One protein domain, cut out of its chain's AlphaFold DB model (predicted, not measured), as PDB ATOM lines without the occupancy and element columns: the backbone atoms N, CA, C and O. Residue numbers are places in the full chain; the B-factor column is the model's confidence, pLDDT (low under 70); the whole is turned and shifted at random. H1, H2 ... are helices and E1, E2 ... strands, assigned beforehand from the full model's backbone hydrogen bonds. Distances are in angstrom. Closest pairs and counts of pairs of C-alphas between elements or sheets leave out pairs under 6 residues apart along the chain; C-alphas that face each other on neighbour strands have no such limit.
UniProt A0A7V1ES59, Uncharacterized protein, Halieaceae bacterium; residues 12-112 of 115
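What this domain is: This is residues 12 to 112 of the 115 residues of an uncharacterized protein of Halieaceae bacterium (UniProt A0A7V1ES59). Little regular structure is here: a loop-rich body in which H3 packs over one face of the E1-E2 hairpin, with H2 tilted steeply on H3. Residues 15 to 20, of which 15 and 16 belong to H1, stick out. The 101 printed residues, 40 in named elements, run H1, H2, H3, E1, E2, H4: mixed class, strands antiparallel, compact, radius of gyration of the C-alphas 13.8 A, spans 36 by 34 by 24 A.

How they stand to each other: Start at H1, residues 12 to 16, apart from H2, residues 36 to 44. H2 touches H3, residues 61 to 69, at a steep tilt of 64 degrees, the same way; their closest C-alphas, Cys 36 and Ala 61, are 4.6 A apart. E1, residues 83 to 88, and E2, residues 101 to 107, form an antiparallel hairpin at 160 degrees; find N 85 and O 105 within hydrogen-bond range, 2.9 A. The closest C-alphas of H3 and E2, Leu 69 and Ala 101, are 5.2 A apart. H4, residues 109 to 112, is apart from E1; it is too short for an O i to N i+4 pair, while H1, H2 and H3 have every such pair within range.

Where its parts are: Find C-alpha 12 at (-6.916, 46.363, -18.734), where H1 begins. H2 and H3 each run 12.1 A, E1 15.7 A and E2 17.1 A. H4 ends at C-alpha 112, (-25.834, 38.736, -12.201).

The domain as a whole: The farthest C-alphas, Glu 15 and Arg 71, are 36.9 A apart. The link E2 to H4 is tight; the other four are long. The printed part has no cut, and no printed residue is under pLDDT 70.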
ATOM      1  N   GLY A  12      -6.098  46.840 -19.852       76.44
ATOM      2  CA  GLY A  12      -6.916  46.363 -18.734       76.44
ATOM      3  C   GLY A  12      -8.012  45.363 -19.130       76.44
ATOM      4  O   GLY A  12      -8.329  44.469 -18.348       76.44
ATOM      5  N   LEU A  13      -8.576  45.465 -20.342       80.44
ATOM      6  CA  LEU A  13      -9.570  44.503 -20.839       80.44
ATOM      7  C   LEU A  13      -8.914  43.170 -21.195       80.44
ATOM      8  O   LEU A  13      -9.450  42.132 -20.829       80.44
ATOM      9  N   CYS A  14      -7.758  43.177 -21.860       84.62
ATOM     10  CA  CYS A  14      -7.034  41.942 -22.174       84.62
ATOM     11  C   CYS A  14      -6.442  41.278 -20.922       84.62
ATOM     12  O   CYS A  14      -6.383  40.054 -20.861       84.62
ATOM     13  N   GLU A  15      -6.047  42.044 -19.902       84.50
ATOM     14  CA  GLU A  15      -5.636  41.492 -18.605       84.50
ATOM     15  C   GLU A  15      -6.803  40.814 -17.876       84.50
ATOM     16  O   GLU A  15      -6.661  39.699 -17.377       84.50
ATOM     17  N   GLY A  16      -7.968  41.471 -17.835       84.50
ATOM     18  CA  GLY A  16      -9.178  40.918 -17.215       84.50
ATOM     19  C   GLY A  16      -9.843  39.812 -18.038       84.50
ATOM     20  O   GLY A  16     -10.548  38.970 -17.485       84.50
ATOM     21  N   TRP A  17      -9.607  39.793 -19.350       85.44
ATOM     22  CA  TRP A  17     -10.155  38.826 -20.294       85.44
ATOM     23  C   TRP A  17      -9.080  38.373 -21.298       85.44
ATOM     24  O   TRP A  17      -9.094  38.788 -22.458       85.44
ATOM     25  N   PRO A  18      -8.180  37.452 -20.903       85.06
ATOM     26  CA  PRO A  18      -7.053  37.029 -21.741       85.06
ATOM     27  C   PRO A  18      -7.454  36.493 -23.117       85.06
ATOM     28  O   PRO A  18      -6.770  36.751 -24.101       85.06
ATOM     29  N   ALA A  19      -8.604  35.817 -23.213       85.50
ATOM     30  CA  ALA A  19      -9.127  35.310 -24.484       85.50
ATOM     31  C   ALA A  19      -9.449  36.414 -25.515       85.50
ATOM     32  O   ALA A  19      -9.535  36.120 -26.706       85.50
ATOM     33  N   LEU A  20      -9.611  37.673 -25.087       83.56
ATOM     34  CA  LEU A  20      -9.768  38.817 -25.986       83.56
ATOM     35  C   LEU A  20      -8.442  39.201 -26.661       83.56
ATOM     36  O   LEU A  20      -8.458  39.750 -27.758       83.56
ATOM     37  N   GLY A  21      -7.301  38.894 -26.032       82.50
ATOM     38  CA  GLY A  21      -5.972  39.209 -26.565       82.50
ATOM     39  C   GLY A  21      -5.678  38.544 -27.911       82.50
ATOM     40  O   GLY A  21      -4.961  39.119 -28.726       82.50
ATOM     41  N   ASP A  22      -6.293  37.388 -28.170       85.19
ATOM     42  CA  ASP A  22      -6.157  36.650 -29.432       85.19
ATOM     43  C   ASP A  22      -7.165  37.097 -30.509       85.19
ATOM     44  O   ASP A  22      -7.111  36.627 -31.648       85.19
ATOM     45  N   GLN A  23      -8.108  37.985 -30.175       85.38
ATOM     46  CA  GLN A  23      -9.105  38.500 -31.116       85.38
ATOM     47  C   GLN A  23      -8.614  39.779 -31.797       85.38
ATOM     48  O   GLN A  23      -7.912  40.597 -31.200       85.38
ATOM     49  N   VAL A  24      -9.037  39.990 -33.048       85.81
ATOM     50  CA  VAL A  24      -8.800  41.259 -33.749       85.81
ATOM     51  C   VAL A  24      -9.579  42.360 -33.036       85.81
ATOM     52  O   VAL A  24     -10.807  42.320 -32.979       85.81
ATOM     53  N   HIS A  25      -8.859  43.344 -32.506       85.81
ATOM     54  CA  HIS A  25      -9.428  44.500 -31.829       85.81
ATOM     55  C   HIS A  25      -8.715  45.777 -32.270       85.81
ATOM     56  O   HIS A  25      -7.545  45.771 -32.658       85.81
ATOM     57  N   CYS A  26      -9.439  46.884 -32.205       86.12
ATOM     58  CA  CYS A  26      -8.927  48.219 -32.457       86.12
ATOM     59  C   CYS A  26      -9.571  49.188 -31.468       86.12
ATOM     60  O   CYS A  26     -10.584  48.872 -30.841       86.12
ATOM     61  N   THR A  27      -8.957  50.357 -31.319       84.75
ATOM     62  CA  THR A  27      -9.554  51.479 -30.600       84.75
ATOM     63  C   THR A  27      -9.798  52.580 -31.612       84.75
ATOM     64  O   THR A  27      -8.885  52.942 -32.348       84.75
ATOM     65  N   GLU A  28     -11.015  53.102 -31.625       86.06
ATOM     66  CA  GLU A  28     -11.440  54.166 -32.525       86.06
ATOM     67  C   GLU A  28     -11.853  55.362 -31.669       86.06
ATOM     68  O   GLU A  28     -12.889  55.328 -31.004       86.06
ATOM     69  N   GLU A  29     -11.021  56.407 -31.641       84.19
ATOM     70  CA  GLU A  29     -11.265  57.596 -30.809       84.19
ATOM     71  C   GLU A  29     -12.586  58.285 -31.178       84.19
ATOM     72  O   GLU A  29     -13.304  58.747 -30.295       84.19
ATOM     73  N   ASP A  30     -12.962  58.255 -32.459       80.06
ATOM     74  CA  ASP A  30     -14.218  58.817 -32.966       80.06
ATOM     75  C   ASP A  30     -15.465  58.093 -32.421       80.06
ATOM     76  O   ASP A  30     -16.563  58.652 -32.422       80.06
ATOM     77  N   LEU A  31     -15.318  56.865 -31.905       82.94
ATOM     78  CA  LEU A  31     -16.401  56.140 -31.229       82.94
ATOM     79  C   LEU A  31     -16.528  56.485 -29.748       82.94
ATOM     80  O   LEU A  31     -17.475  56.039 -29.093       82.94
ATOM     81  N   TYR A  32     -15.646  57.339 -29.221       81.62
ATOM     82  CA  TYR A  32     -15.885  58.056 -27.973       81.62
ATOM     83  C   TYR A  32     -16.907  59.181 -28.211       81.62
ATOM     84  O   TYR A  32     -16.633  60.374 -28.091       81.62
ATOM     85  N   THR A  33     -18.114  58.782 -28.595       82.12
ATOM     86  CA  THR A  33     -19.199  59.667 -29.009       82.12
ATOM     87  C   THR A  33     -20.475  59.352 -28.240       82.12
ATOM     88  O   THR A  33     -20.711  58.233 -27.780       82.12
ATOM     89  N   PHE A  34     -21.319  60.370 -28.109       84.94
ATOM     90  CA  PHE A  34     -22.680  60.246 -27.594       84.94
ATOM     91  C   PHE A  34     -23.723  60.234 -28.726       84.94
ATOM     92  O   PHE A  34     -24.921  60.217 -28.457       84.94
ATOM     93  N   SER A  35     -23.276  60.230 -29.986       92.62
ATOM     94  CA  SER A  35     -24.112  60.242 -31.187       92.62
ATOM     95  C   SER A  35     -24.400  58.824 -31.682       92.62
ATOM     96  O   SER A  35     -23.502  58.088 -32.090       92.62
ATOM     97  N   CYS A  36     -25.681  58.457 -31.728       93.81
ATOM     98  CA  CYS A  36     -26.133  57.240 -32.408       93.81
ATOM     99  C   CYS A  36     -25.776  57.248 -33.906       93.81
ATOM    100  O   CYS A  36     -25.428  56.211 -34.469       93.81
ATOM    101  N   GLY A  37     -25.825  58.419 -34.551       94.75
ATOM    102  CA  GLY A  37     -25.508  58.565 -35.973       94.75
ATOM    103  C   GLY A  37     -24.065  58.186 -36.296       94.75
ATOM    104  O   GLY A  37     -23.830  57.477 -37.272       94.75
ATOM    105  N   ASP A  38     -23.125  58.586 -35.441       93.69
ATOM    106  CA  ASP A  38     -21.697  58.296 -35.615       93.69
ATOM    107  C   ASP A  38     -21.446  56.785 -35.494       93.69
ATOM    108  O   ASP A  38     -20.764  56.197 -36.335       93.69
ATOM    109  N   LEU A  39     -22.080  56.127 -34.510       94.94
ATOM    110  CA  LEU A  39     -22.031  54.668 -34.364       94.94
ATOM    111  C   LEU A  39     -22.625  53.957 -35.585       94.94
ATOM    112  O   LEU A  39     -22.012  53.032 -36.111       94.94
ATOM    113  N   LEU A  40     -23.799  54.383 -36.063       95.75
ATOM    114  CA  LEU A  40     -24.435  53.803 -37.250       95.75
ATOM    115  C   LEU A  40     -23.550  53.946 -38.488       95.75
ATOM    116  O   LEU A  40     -23.381  52.978 -39.227       95.75
ATOM    117  N   GLN A  41     -22.978  55.132 -38.705       95.25
ATOM    118  CA  GLN A  41     -22.097  55.398 -39.837       95.25
ATOM    119  C   GLN A  41     -20.840  54.531 -39.775       95.25
ATOM    120  O   GLN A  41     -20.444  53.959 -40.792       95.25
ATOM    121  N   TRP A  42     -20.231  54.403 -38.596       95.31
ATOM    122  CA  TRP A  42     -19.049  53.570 -38.424       95.31
ATOM    123  C   TRP A  42     -19.358  52.086 -38.627       95.31
ATOM    124  O   TRP A  42     -18.646  51.419 -39.377       95.31
ATOM    125  N   ILE A  43     -20.445  51.569 -38.038       96.00
ATOM    126  CA  ILE A  43     -20.864  50.167 -38.212       96.00
ATOM    127  C   ILE A  43     -21.172  49.892 -39.687       96.00
ATOM    128  O   ILE A  43     -20.726  48.885 -40.227       96.00
ATOM    129  N   ALA A  44     -21.883  50.796 -40.367       97.00
ATOM    130  CA  ALA A  44     -22.211  50.650 -41.783       97.00
ATOM    131  C   ALA A  44     -20.981  50.707 -42.711       97.00
ATOM    132  O   ALA A  44     -21.060  50.272 -43.860       97.00
ATOM    133  N   GLY A  45     -19.856  51.241 -42.228       95.75
ATOM    134  CA  GLY A  45     -18.588  51.320 -42.953       95.75
ATOM    135  C   GLY A  45     -17.681  50.094 -42.813       95.75
ATOM    136  O   GLY A  45     -16.622  50.079 -43.440       95.75
ATOM    137  N   GLN A  46     -18.053  49.092 -42.009       95.38
ATOM    138  CA  GLN A  46     -17.218  47.909 -41.787       95.38
ATOM    139  C   GLN A  46     -17.163  46.986 -43.012       95.38
ATOM    140  O   GLN A  46     -18.079  46.939 -43.833       95.38
ATOM    141  N   ASP A  47     -16.066  46.237 -43.131       95.06
ATOM    142  CA  ASP A  47     -15.860  45.271 -44.211       95.06
ATOM    143  C   ASP A  47     -16.719  44.009 -43.999       95.06
ATOM    144  O   ASP A  47     -16.771  43.449 -42.902       95.06
ATOM    145  N   ASP A  48     -17.377  43.526 -45.057       96.25
ATOM    146  CA  ASP A  48     -18.275  42.360 -45.002       96.25
ATOM    147  C   ASP A  48     -17.553  41.028 -44.703       96.25
ATOM    148  O   ASP A  48     -18.193  40.001 -44.467       96.25
ATOM    149  N   THR A  49     -16.217  41.014 -44.678       94.94
ATOM    150  CA  THR A  49     -15.433  39.882 -44.157       94.94
ATOM    151  C   THR A  49     -15.610  39.694 -42.647       94.94
ATOM    152  O   THR A  49     -15.478  38.567 -42.155       94.94
ATOM    153  N   HIS A  50     -15.967  40.749 -41.908       93.00
ATOM    154  CA  HIS A  50     -16.339  40.658 -40.501       93.00
ATOM    155  C   HIS A  50     -17.764  40.119 -40.369       93.00
ATOM    156  O   HIS A  50     -18.726  40.764 -40.773       93.00
ATOM    157  N   ARG A  51     -17.918  38.935 -39.764       93.75
ATOM    158  CA  ARG A  51     -19.242  38.317 -39.550       93.75
ATOM    159  C   ARG A  51     -19.977  38.815 -38.309       93.75
ATOM    160  O   ARG A  51     -21.179  38.609 -38.195       93.75
ATOM    161  N   ALA A  52     -19.252  39.404 -37.368       94.88
ATOM    162  CA  ALA A  52     -19.791  39.941 -36.131       94.88
ATOM    163  C   ALA A  52     -18.888  41.070 -35.634       94.88
ATOM    164  O   ALA A  52     -17.683  41.066 -35.895       94.88
ATOM    165  N   LEU A  53     -19.480  42.000 -34.890       95.06
ATOM    166  CA  LEU A  53     -18.779  43.077 -34.205       95.06
ATOM    167  C   LEU A  53     -19.119  43.012 -32.720       95.06
ATOM    168  O   LEU A  53     -20.273  42.798 -32.349       95.06
ATOM    169  N   PHE A  54     -18.113  43.231 -31.883       93.75
ATOM    170  CA  PHE A  54     -18.293  43.469 -30.459       93.75
ATOM    171  C   PHE A  54     -17.878  44.908 -30.174       93.75
ATOM    172  O   PHE A  54     -16.725  45.273 -30.396       93.75
ATOM    173  N   VAL A  55     -18.824  45.733 -29.724       93.06
ATOM    174  CA  VAL A  55     -18.622  47.176 -29.558       93.06
ATOM    175  C   VAL A  55     -18.720  47.534 -28.080       93.06
ATOM    176  O   VAL A  55     -19.733  47.263 -27.438       93.06
ATOM    177  N   ILE A  56     -17.674  48.171 -27.555       91.44
ATOM    178  CA  ILE A  56     -17.665  48.800 -26.231       91.44
ATOM    179  C   ILE A  56     -17.709  50.309 -26.460       91.44
ATOM    180  O   ILE A  56     -16.799  50.862 -27.067       91.44
ATOM    181  N   ALA A  57     -18.768  50.969 -25.993       91.81
ATOM    182  CA  ALA A  57     -18.965  52.405 -26.178       91.81
ATOM    183  C   ALA A  57     -19.795  53.010 -25.031       91.81
ATOM    184  O   ALA A  57     -20.178  52.318 -24.083       91.81
ATOM    185  N   HIS A  58     -20.061  54.314 -25.111       90.75
ATOM    186  CA  HIS A  58     -20.768  55.061 -24.076       90.75
ATOM    187  C   HIS A  58     -22.275  55.176 -24.339       90.75
ATOM    188  O   HIS A  58     -22.752  55.241 -25.471       90.75
ATOM    189  N   ASN A  59     -23.037  55.265 -23.251       92.06
ATOM    190  CA  ASN A  59     -24.428  55.714 -23.286       92.06
ATOM    191  C   ASN A  59     -24.468  57.257 -23.316       92.06
ATOM    192  O   ASN A  59     -23.576  57.876 -22.732       92.06
ATOM    193  N   PRO A  60     -25.477  57.895 -23.943       94.38
ATOM    194  CA  PRO A  60     -26.714  57.301 -24.469       94.38
ATOM    195  C   PRO A  60     -26.607  56.677 -25.869       94.38
ATOM    196  O   PRO A  60     -27.545  55.999 -26.274       94.38
ATOM    197  N   ALA A  61     -25.484  56.834 -26.581       95.50
ATOM    198  CA  ALA A  61     -25.359  56.400 -27.977       95.50
ATOM    199  C   ALA A  61     -25.734  54.923 -28.199       95.50
ATOM    200  O   ALA A  61     -26.444  54.612 -29.152       95.50
ATOM    201  N   LEU A  62     -25.317  54.017 -27.305       96.62
ATOM    202  CA  LEU A  62     -25.696  52.599 -27.386       96.62
ATOM    203  C   LEU A  62     -27.189  52.348 -27.122       96.62
ATOM    204  O   LEU A  62     -27.786  51.519 -27.807       96.62
ATOM    205  N   THR A  63     -27.802  53.060 -26.170       97.31
ATOM    206  CA  THR A  63     -29.257  53.000 -25.933       97.31
ATOM    207  C   THR A  63     -30.006  53.356 -27.216       97.31
ATOM    208  O   THR A  63     -30.861  52.599 -27.681       97.31
ATOM    209  N   ASP A  64     -29.635  54.480 -27.823       97.38
ATOM    210  CA  ASP A  64     -30.271  54.986 -29.034       97.38
ATOM    211  C   ASP A  64     -30.010  54.076 -30.239       97.38
ATOM    212  O   ASP A  64     -30.909  53.867 -31.055       97.38
ATOM    213  N   LEU A  65     -28.819  53.480 -30.337       97.50
ATOM    214  CA  LEU A  65     -28.474  52.507 -31.373       97.50
ATOM    215  C   LEU A  65     -29.379  51.271 -31.296       97.50
ATOM    216  O   LEU A  65     -29.969  50.880 -32.305       97.50
ATOM    217  N   VAL A  66     -29.541  50.682 -30.106       97.94
ATOM    218  CA  VAL A  66     -30.425  49.521 -29.892       97.94
ATOM    219  C   VAL A  66     -31.869  49.870 -30.259       97.94
ATOM    220  O   VAL A  66     -32.519  49.121 -30.996       97.94
ATOM    221  N   ASN A  67     -32.356  51.027 -29.810       97.94
ATOM    222  CA  ASN A  67     -33.710  51.503 -30.101       97.94
ATOM    223  C   ASN A  67     -33.923  51.799 -31.592       97.94
ATOM    224  O   ASN A  67     -35.005  51.574 -32.123       97.94
ATOM    225  N   THR A  68     -32.892  52.283 -32.286       97.69
ATOM    226  CA  THR A  68     -32.956  52.570 -33.724       97.69
ATOM    227  C   THR A  68     -32.963  51.281 -34.539       97.69
ATOM    228  O   THR A  68     -33.742  51.125 -35.478       97.69
ATOM    229  N   LEU A  69     -32.101  50.326 -34.201       98.19
ATOM    230  CA  LEU A  69     -31.946  49.106 -34.988       98.19
ATOM    231  C   LEU A  69     -33.076  48.100 -34.771       98.19
ATOM    232  O   LEU A  69     -33.282  47.250 -35.631       98.19
ATOM    233  N   THR A  70     -33.841  48.191 -33.686       97.88
ATOM    234  CA  THR A  70     -34.904  47.229 -33.363       97.88
ATOM    235  C   THR A  70     -36.298  47.850 -33.502       97.88
ATOM    236  O   THR A  70     -36.470  49.058 -33.403       97.88
ATOM    237  N   ARG A  71     -37.322  47.032 -33.795       94.31
ATOM    238  CA  ARG A  71     -38.725  47.509 -33.899       94.31
ATOM    239  C   ARG A  71     -39.579  47.202 -32.676       94.31
ATOM    240  O   ARG A  71     -40.519  47.927 -32.384       94.31
ATOM    241  N   GLN A  72     -39.311  46.070 -32.035       91.56
ATOM    242  CA  GLN A  72     -40.151  45.504 -30.971       91.56
ATOM    243  C   GLN A  72     -39.507  45.632 -29.588       91.56
ATOM    244  O   GLN A  72     -40.078  45.175 -28.603       91.56
ATOM    245  N   TYR A  73     -38.309  46.209 -29.522       94.50
ATOM    246  CA  TYR A  73     -37.543  46.362 -28.299       94.50
ATOM    247  C   TYR A  73     -37.195  47.834 -28.120       94.50
ATOM    248  O   TYR A  73     -36.840  48.512 -29.078       94.50
ATOM    249  N   SER A  74     -37.332  48.327 -26.897       94.06
ATOM    250  CA  SER A  74     -36.972  49.693 -26.548       94.06
ATOM    251  C   SER A  74     -36.426  49.729 -25.132       94.06
ATOM    252  O   SER A  74     -36.984  49.111 -24.225       94.06
ATOM    253  N   LEU A  75     -35.353  50.479 -24.950       95.06
ATOM    254  CA  LEU A  75     -34.721  50.762 -23.675       95.06
ATOM    255  C   LEU A  75     -34.937  52.231 -23.334       95.06
ATOM    256  O   LEU A  75     -34.651  53.095 -24.160       95.06
ATOM    257  N   ASP A  76     -35.338  52.512 -22.094       95.12
ATOM    258  CA  ASP A  76     -35.241  53.874 -21.554       95.12
ATOM    259  C   ASP A  76     -33.768  54.267 -21.373       95.12
ATOM    260  O   ASP A  76     -33.368  55.399 -21.629       95.12
ATOM    261  N   ASN A  77     -32.950  53.309 -20.926       95.31
ATOM    262  CA  ASN A  77     -31.508  53.448 -20.797       95.31
ATOM    263  C   ASN A  77     -30.837  52.069 -20.725       95.31
ATOM    264  O   ASN A  77     -31.245  51.223 -19.926       95.31
ATOM    265  N   LEU A  78     -29.763  51.864 -21.487       96.31
ATOM    266  CA  LEU A  78     -28.851  50.744 -21.276       96.31
ATOM    267  C   LEU A  78     -28.006  51.027 -20.014       96.31
ATOM    268  O   LEU A  78     -27.337  52.058 -19.945       96.31
ATOM    269  N   PRO A  79     -28.019  50.180 -18.969       94.75
ATOM    270  CA  PRO A  79     -27.186  50.414 -17.790       94.75
ATOM    271  C   PRO A  79     -25.691  50.275 -18.115       94.75
ATOM    272  O   PRO A  79     -25.310  49.560 -19.040       94.75
ATOM    273  N   THR A  80     -24.826  50.922 -17.323       94.00
ATOM    274  CA  THR A  80     -23.370  50.703 -17.386       94.00
ATOM    275  C   THR A  80     -23.058  49.215 -17.251       94.00
ATOM    276  O   THR A  80     -23.647  48.553 -16.401       94.00
ATOM    277  N   ALA A  81     -22.142  48.701 -18.078       93.06
ATOM    278  CA  ALA A  81     -21.821  47.272 -18.178       93.06
ATOM    279  C   ALA A  81     -23.017  46.370 -18.565       93.06
ATOM    280  O   ALA A  81     -22.978  45.160 -18.359       93.06
ATOM    281  N   GLY A  82     -24.084  46.948 -19.126       95.25
ATOM    282  CA  GLY A  82     -25.132  46.199 -19.806       95.25
ATOM    283  C   GLY A  82     -24.667  45.696 -21.170       95.25
ATOM    284  O   GLY A  82     -23.925  46.377 -21.876       95.25
ATOM    285  N   TYR A  83     -25.138  44.514 -21.545       95.81
ATOM    286  CA  TYR A  83     -24.853  43.852 -22.810       95.81
ATOM    287  C   TYR A  83     -26.154  43.544 -23.550       95.81
ATOM    288  O   TYR A  83     -27.108  43.038 -22.955       95.81
ATOM    289  N   ILE A  84     -26.176  43.827 -24.851       97.62
ATOM    290  CA  ILE A  84     -27.256  43.455 -25.765       97.62
ATOM    291  C   ILE A  84     -26.634  42.771 -26.978       97.62
ATOM    292  O   ILE A  84     -25.739  43.320 -27.616       97.62
ATOM    293  N   GLU A  85     -27.155  41.600 -27.326       98.12
ATOM    294  CA  GLU A  85     -26.839  40.915 -28.572       98.12
ATOM    295  C   GLU A  85     -27.937  41.191 -29.603       98.12
ATOM    296  O   GLU A  85     -29.117  40.888 -29.383       98.12
ATOM    297  N   LEU A  86     -27.542  41.747 -30.747       98.31
ATOM    298  CA  LEU A  86     -28.428  42.024 -31.872       98.31
ATOM    299  C   LEU A  86     -28.112  41.077 -33.030       98.31
ATOM    300  O   LEU A  86     -26.988  41.043 -33.522       98.31
ATOM    301  N   ALA A  87     -29.126  40.367 -33.519       98.06
ATOM    302  CA  ALA A  87     -29.057  39.706 -34.817       98.06
ATOM    303  C   ALA A  87     -29.529  40.681 -35.896       98.06
ATOM    304  O   ALA A  87     -30.711  41.040 -35.931       98.06
ATOM    305  N   LEU A  88     -28.612  41.103 -36.766       98.00
ATOM    306  CA  LEU A  88     -28.912  41.980 -37.894       98.00
ATOM    307  C   LEU A  88     -29.448  41.153 -39.068       98.00
ATOM    308  O   LEU A  88     -28.858  40.150 -39.461       98.00
ATOM    309  N   GLN A  89     -30.568  41.577 -39.641       97.12
ATOM    310  CA  GLN A  89     -31.201  40.962 -40.809       97.12
ATOM    311  C   GLN A  89     -30.724  41.661 -42.087       97.12
ATOM    312  O   GLN A  89     -31.524  42.211 -42.844       97.12
ATOM    313  N   ILE A  90     -29.404  41.692 -42.283       97.19
ATOM    314  CA  ILE A  90     -28.732  42.371 -43.395       97.19
ATOM    315  C   ILE A  90     -27.657  41.463 -43.999       97.19
ATOM    316  O   ILE A  90     -27.028  40.693 -43.278       97.19
ATOM    317  N   ASP A  91     -27.427  41.582 -45.307       96.69
ATOM    318  CA  ASP A  91     -26.372  40.828 -46.008       96.69
ATOM    319  C   ASP A  91     -25.008  41.538 -45.997       96.69
ATOM    320  O   ASP A  91     -23.973  40.897 -46.149       96.69
ATOM    321  N   HIS A  92     -25.017  42.866 -45.843       98.06
ATOM    322  CA  HIS A  92     -23.836  43.730 -45.881       98.06
ATOM    323  C   HIS A  92     -23.929  44.790 -44.787       98.06
ATOM    324  O   HIS A  92     -25.023  45.320 -44.559       98.06
ATOM    325  N   TRP A  93     -22.807  45.184 -44.184       98.06
ATOM    326  CA  TRP A  93     -22.784  46.203 -43.122       98.06
ATOM    327  C   TRP A  93     -23.388  47.530 -43.576       98.06
ATOM    328  O   TRP A  93     -24.206  48.119 -42.875       98.06
ATOM    329  N   ARG A  94     -23.099  47.947 -44.812       97.81
ATOM    330  CA  ARG A  94     -23.659  49.166 -45.424       97.81
ATOM    331  C   ARG A  94     -25.189  49.193 -45.533       97.81
ATOM    332  O   ARG A  94     -25.754  50.249 -45.797       97.81
ATOM    333  N   ASN A  95     -25.856  48.048 -45.377       97.75
ATOM    334  CA  ASN A  95     -27.315  47.934 -45.420       97.75
ATOM    335  C   ASN A  95     -27.960  48.142 -44.037       97.75
ATOM    336  O   ASN A  95     -29.152  47.878 -43.876       97.75
ATOM    337  N   LEU A  96     -27.191  48.581 -43.035       97.38
ATOM    338  CA  LEU A  96     -27.694  48.890 -41.704       97.38
ATOM    339  C   LEU A  96     -28.769  49.986 -41.777       97.38
ATOM    340  O   LEU A  96     -28.516  51.113 -42.194       97.38
ATOM    341  N   LEU A  97     -29.991  49.639 -41.376       94.88
ATOM    342  CA  LEU A  97     -31.163  50.510 -41.450       94.88
ATOM    343  C   LEU A  97     -31.993  50.399 -40.170       94.88
ATOM    344  O   LEU A  97     -31.884  49.435 -39.408       94.88
ATOM    345  N   GLN A  98     -32.871  51.375 -39.945       96.88
ATOM    346  CA  GLN A  98     -33.773  51.357 -38.799       96.88
ATOM    347  C   GLN A  98     -34.625  50.077 -38.781       96.88
ATOM    348  O   GLN A  98     -35.245  49.694 -39.779       96.88
ATOM    349  N   GLY A  99     -34.691  49.423 -37.624       97.56
ATOM    350  CA  GLY A  99     -35.509  48.232 -37.435       97.56
ATOM    351  C   GLY A  99     -35.026  46.984 -38.184       97.56
ATOM    352  O   GLY A  99     -35.838  46.081 -38.384       97.56
ATOM    353  N   CYS A 100     -33.766  46.937 -38.635       97.88
ATOM    354  CA  CYS A 100     -33.181  45.767 -39.298       97.88
ATOM    355  C   CYS A 100     -32.678  44.682 -38.329       97.88
ATOM    356  O   CYS A 100     -32.171  43.661 -38.780       97.88
ATOM    357  N   ALA A 101     -32.792  44.881 -37.016       98.12
ATOM    358  CA  ALA A 101     -32.255  43.984 -36.005       98.12
ATOM    359  C   ALA A 101     -33.335  43.383 -35.104       98.12
ATOM    360  O   ALA A 101     -34.375  43.986 -34.818       98.12
ATOM    361  N   VAL A 102     -33.030  42.198 -34.580       98.00
ATOM    362  CA  VAL A 102     -33.803  41.537 -33.528       98.00
ATOM    363  C   VAL A 102     -32.893  41.278 -32.337       98.00
ATOM    364  O   VAL A 102     -31.813  40.710 -32.502       98.00
ATOM    365  N   VAL A 103     -33.339  41.636 -31.132       98.06
ATOM    366  CA  VAL A 103     -32.616  41.291 -29.901       98.06
ATOM    367  C   VAL A 103     -32.607  39.774 -29.733       98.06
ATOM    368  O   VAL A 103     -33.656  39.129 -29.780       98.06
ATOM    369  N   ARG A 104     -31.415  39.201 -29.575       97.88
ATOM    370  CA  ARG A 104     -31.216  37.777 -29.275       97.88
ATOM    371  C   ARG A 104     -31.054  37.544 -27.785       97.88
ATOM    372  O   ARG A 104     -31.607  36.585 -27.255       97.88
ATOM    373  N   TYR A 105     -30.322  38.434 -27.127       96.88
ATOM    374  CA  TYR A 105     -29.977  38.301 -25.726       96.88
ATOM    375  C   TYR A 105     -29.751  39.671 -25.089       96.88
ATOM    376  O   TYR A 105     -29.324  40.618 -25.748       96.88
ATOM    377  N   SER A 106     -30.044  39.770 -23.795       95.88
ATOM    378  CA  SER A 106     -29.787  40.952 -22.978       95.88
ATOM    379  C   SER A 106     -29.296  40.508 -21.608       95.88
ATOM    380  O   SER A 106     -29.947  39.669 -20.979       95.88
ATOM    381  N   LEU A 107     -28.199  41.092 -21.138       95.44
ATOM    382  CA  LEU A 107     -27.635  40.832 -19.821       95.44
ATOM    383  C   LEU A 107     -27.259  42.144 -19.149       95.44
ATOM    384  O   LEU A 107     -26.409  42.888 -19.632       95.44
ATOM    385  N   PHE A 108     -27.887  42.427 -18.016       94.88
ATOM    386  CA  PHE A 108     -27.639  43.626 -17.228       94.88
ATOM    387  C   PHE A 108     -27.025  43.268 -15.876       94.88
ATOM    388  O   PHE A 108     -27.375  42.230 -15.314       94.88
ATOM    389  N   PRO A 109     -26.191  44.142 -15.280       92.56
ATOM    390  CA  PRO A 109     -25.495  43.824 -14.032       92.56
ATOM    391  C   PRO A 109     -26.408  43.362 -12.892       92.56
ATOM    392  O   PRO A 109     -26.060  42.461 -12.143       92.56
ATOM    393  N   LYS A 110     -27.619  43.924 -12.785       89.00
ATOM    394  CA  LYS A 110     -28.591  43.536 -11.746       89.00
ATOM    395  C   LYS A 110     -29.074  42.085 -11.865       89.00
ATOM    396  O   LYS A 110     -29.606  41.560 -10.895       89.00
ATOM    397  N   GLN A 111     -28.921  41.462 -13.032       89.25
ATOM    398  CA  GLN A 111     -29.301  40.072 -13.293       89.25
ATOM    399  C   GLN A 111     -28.177  39.083 -12.943       89.25
ATOM    400  O   GLN A 111     -28.394  37.882 -13.024       89.25
ATOM    401  N   LEU A 112     -26.989  39.568 -12.559       83.44
ATOM    402  CA  LEU A 112     -25.834  38.736 -12.201       83.44
ATOM    403  C   LEU A 112     -25.809  38.324 -10.718       83.44
ATOM    404  O   LEU A 112     -24.899  37.618 -10.303       83.44
TER     405      LEU A 112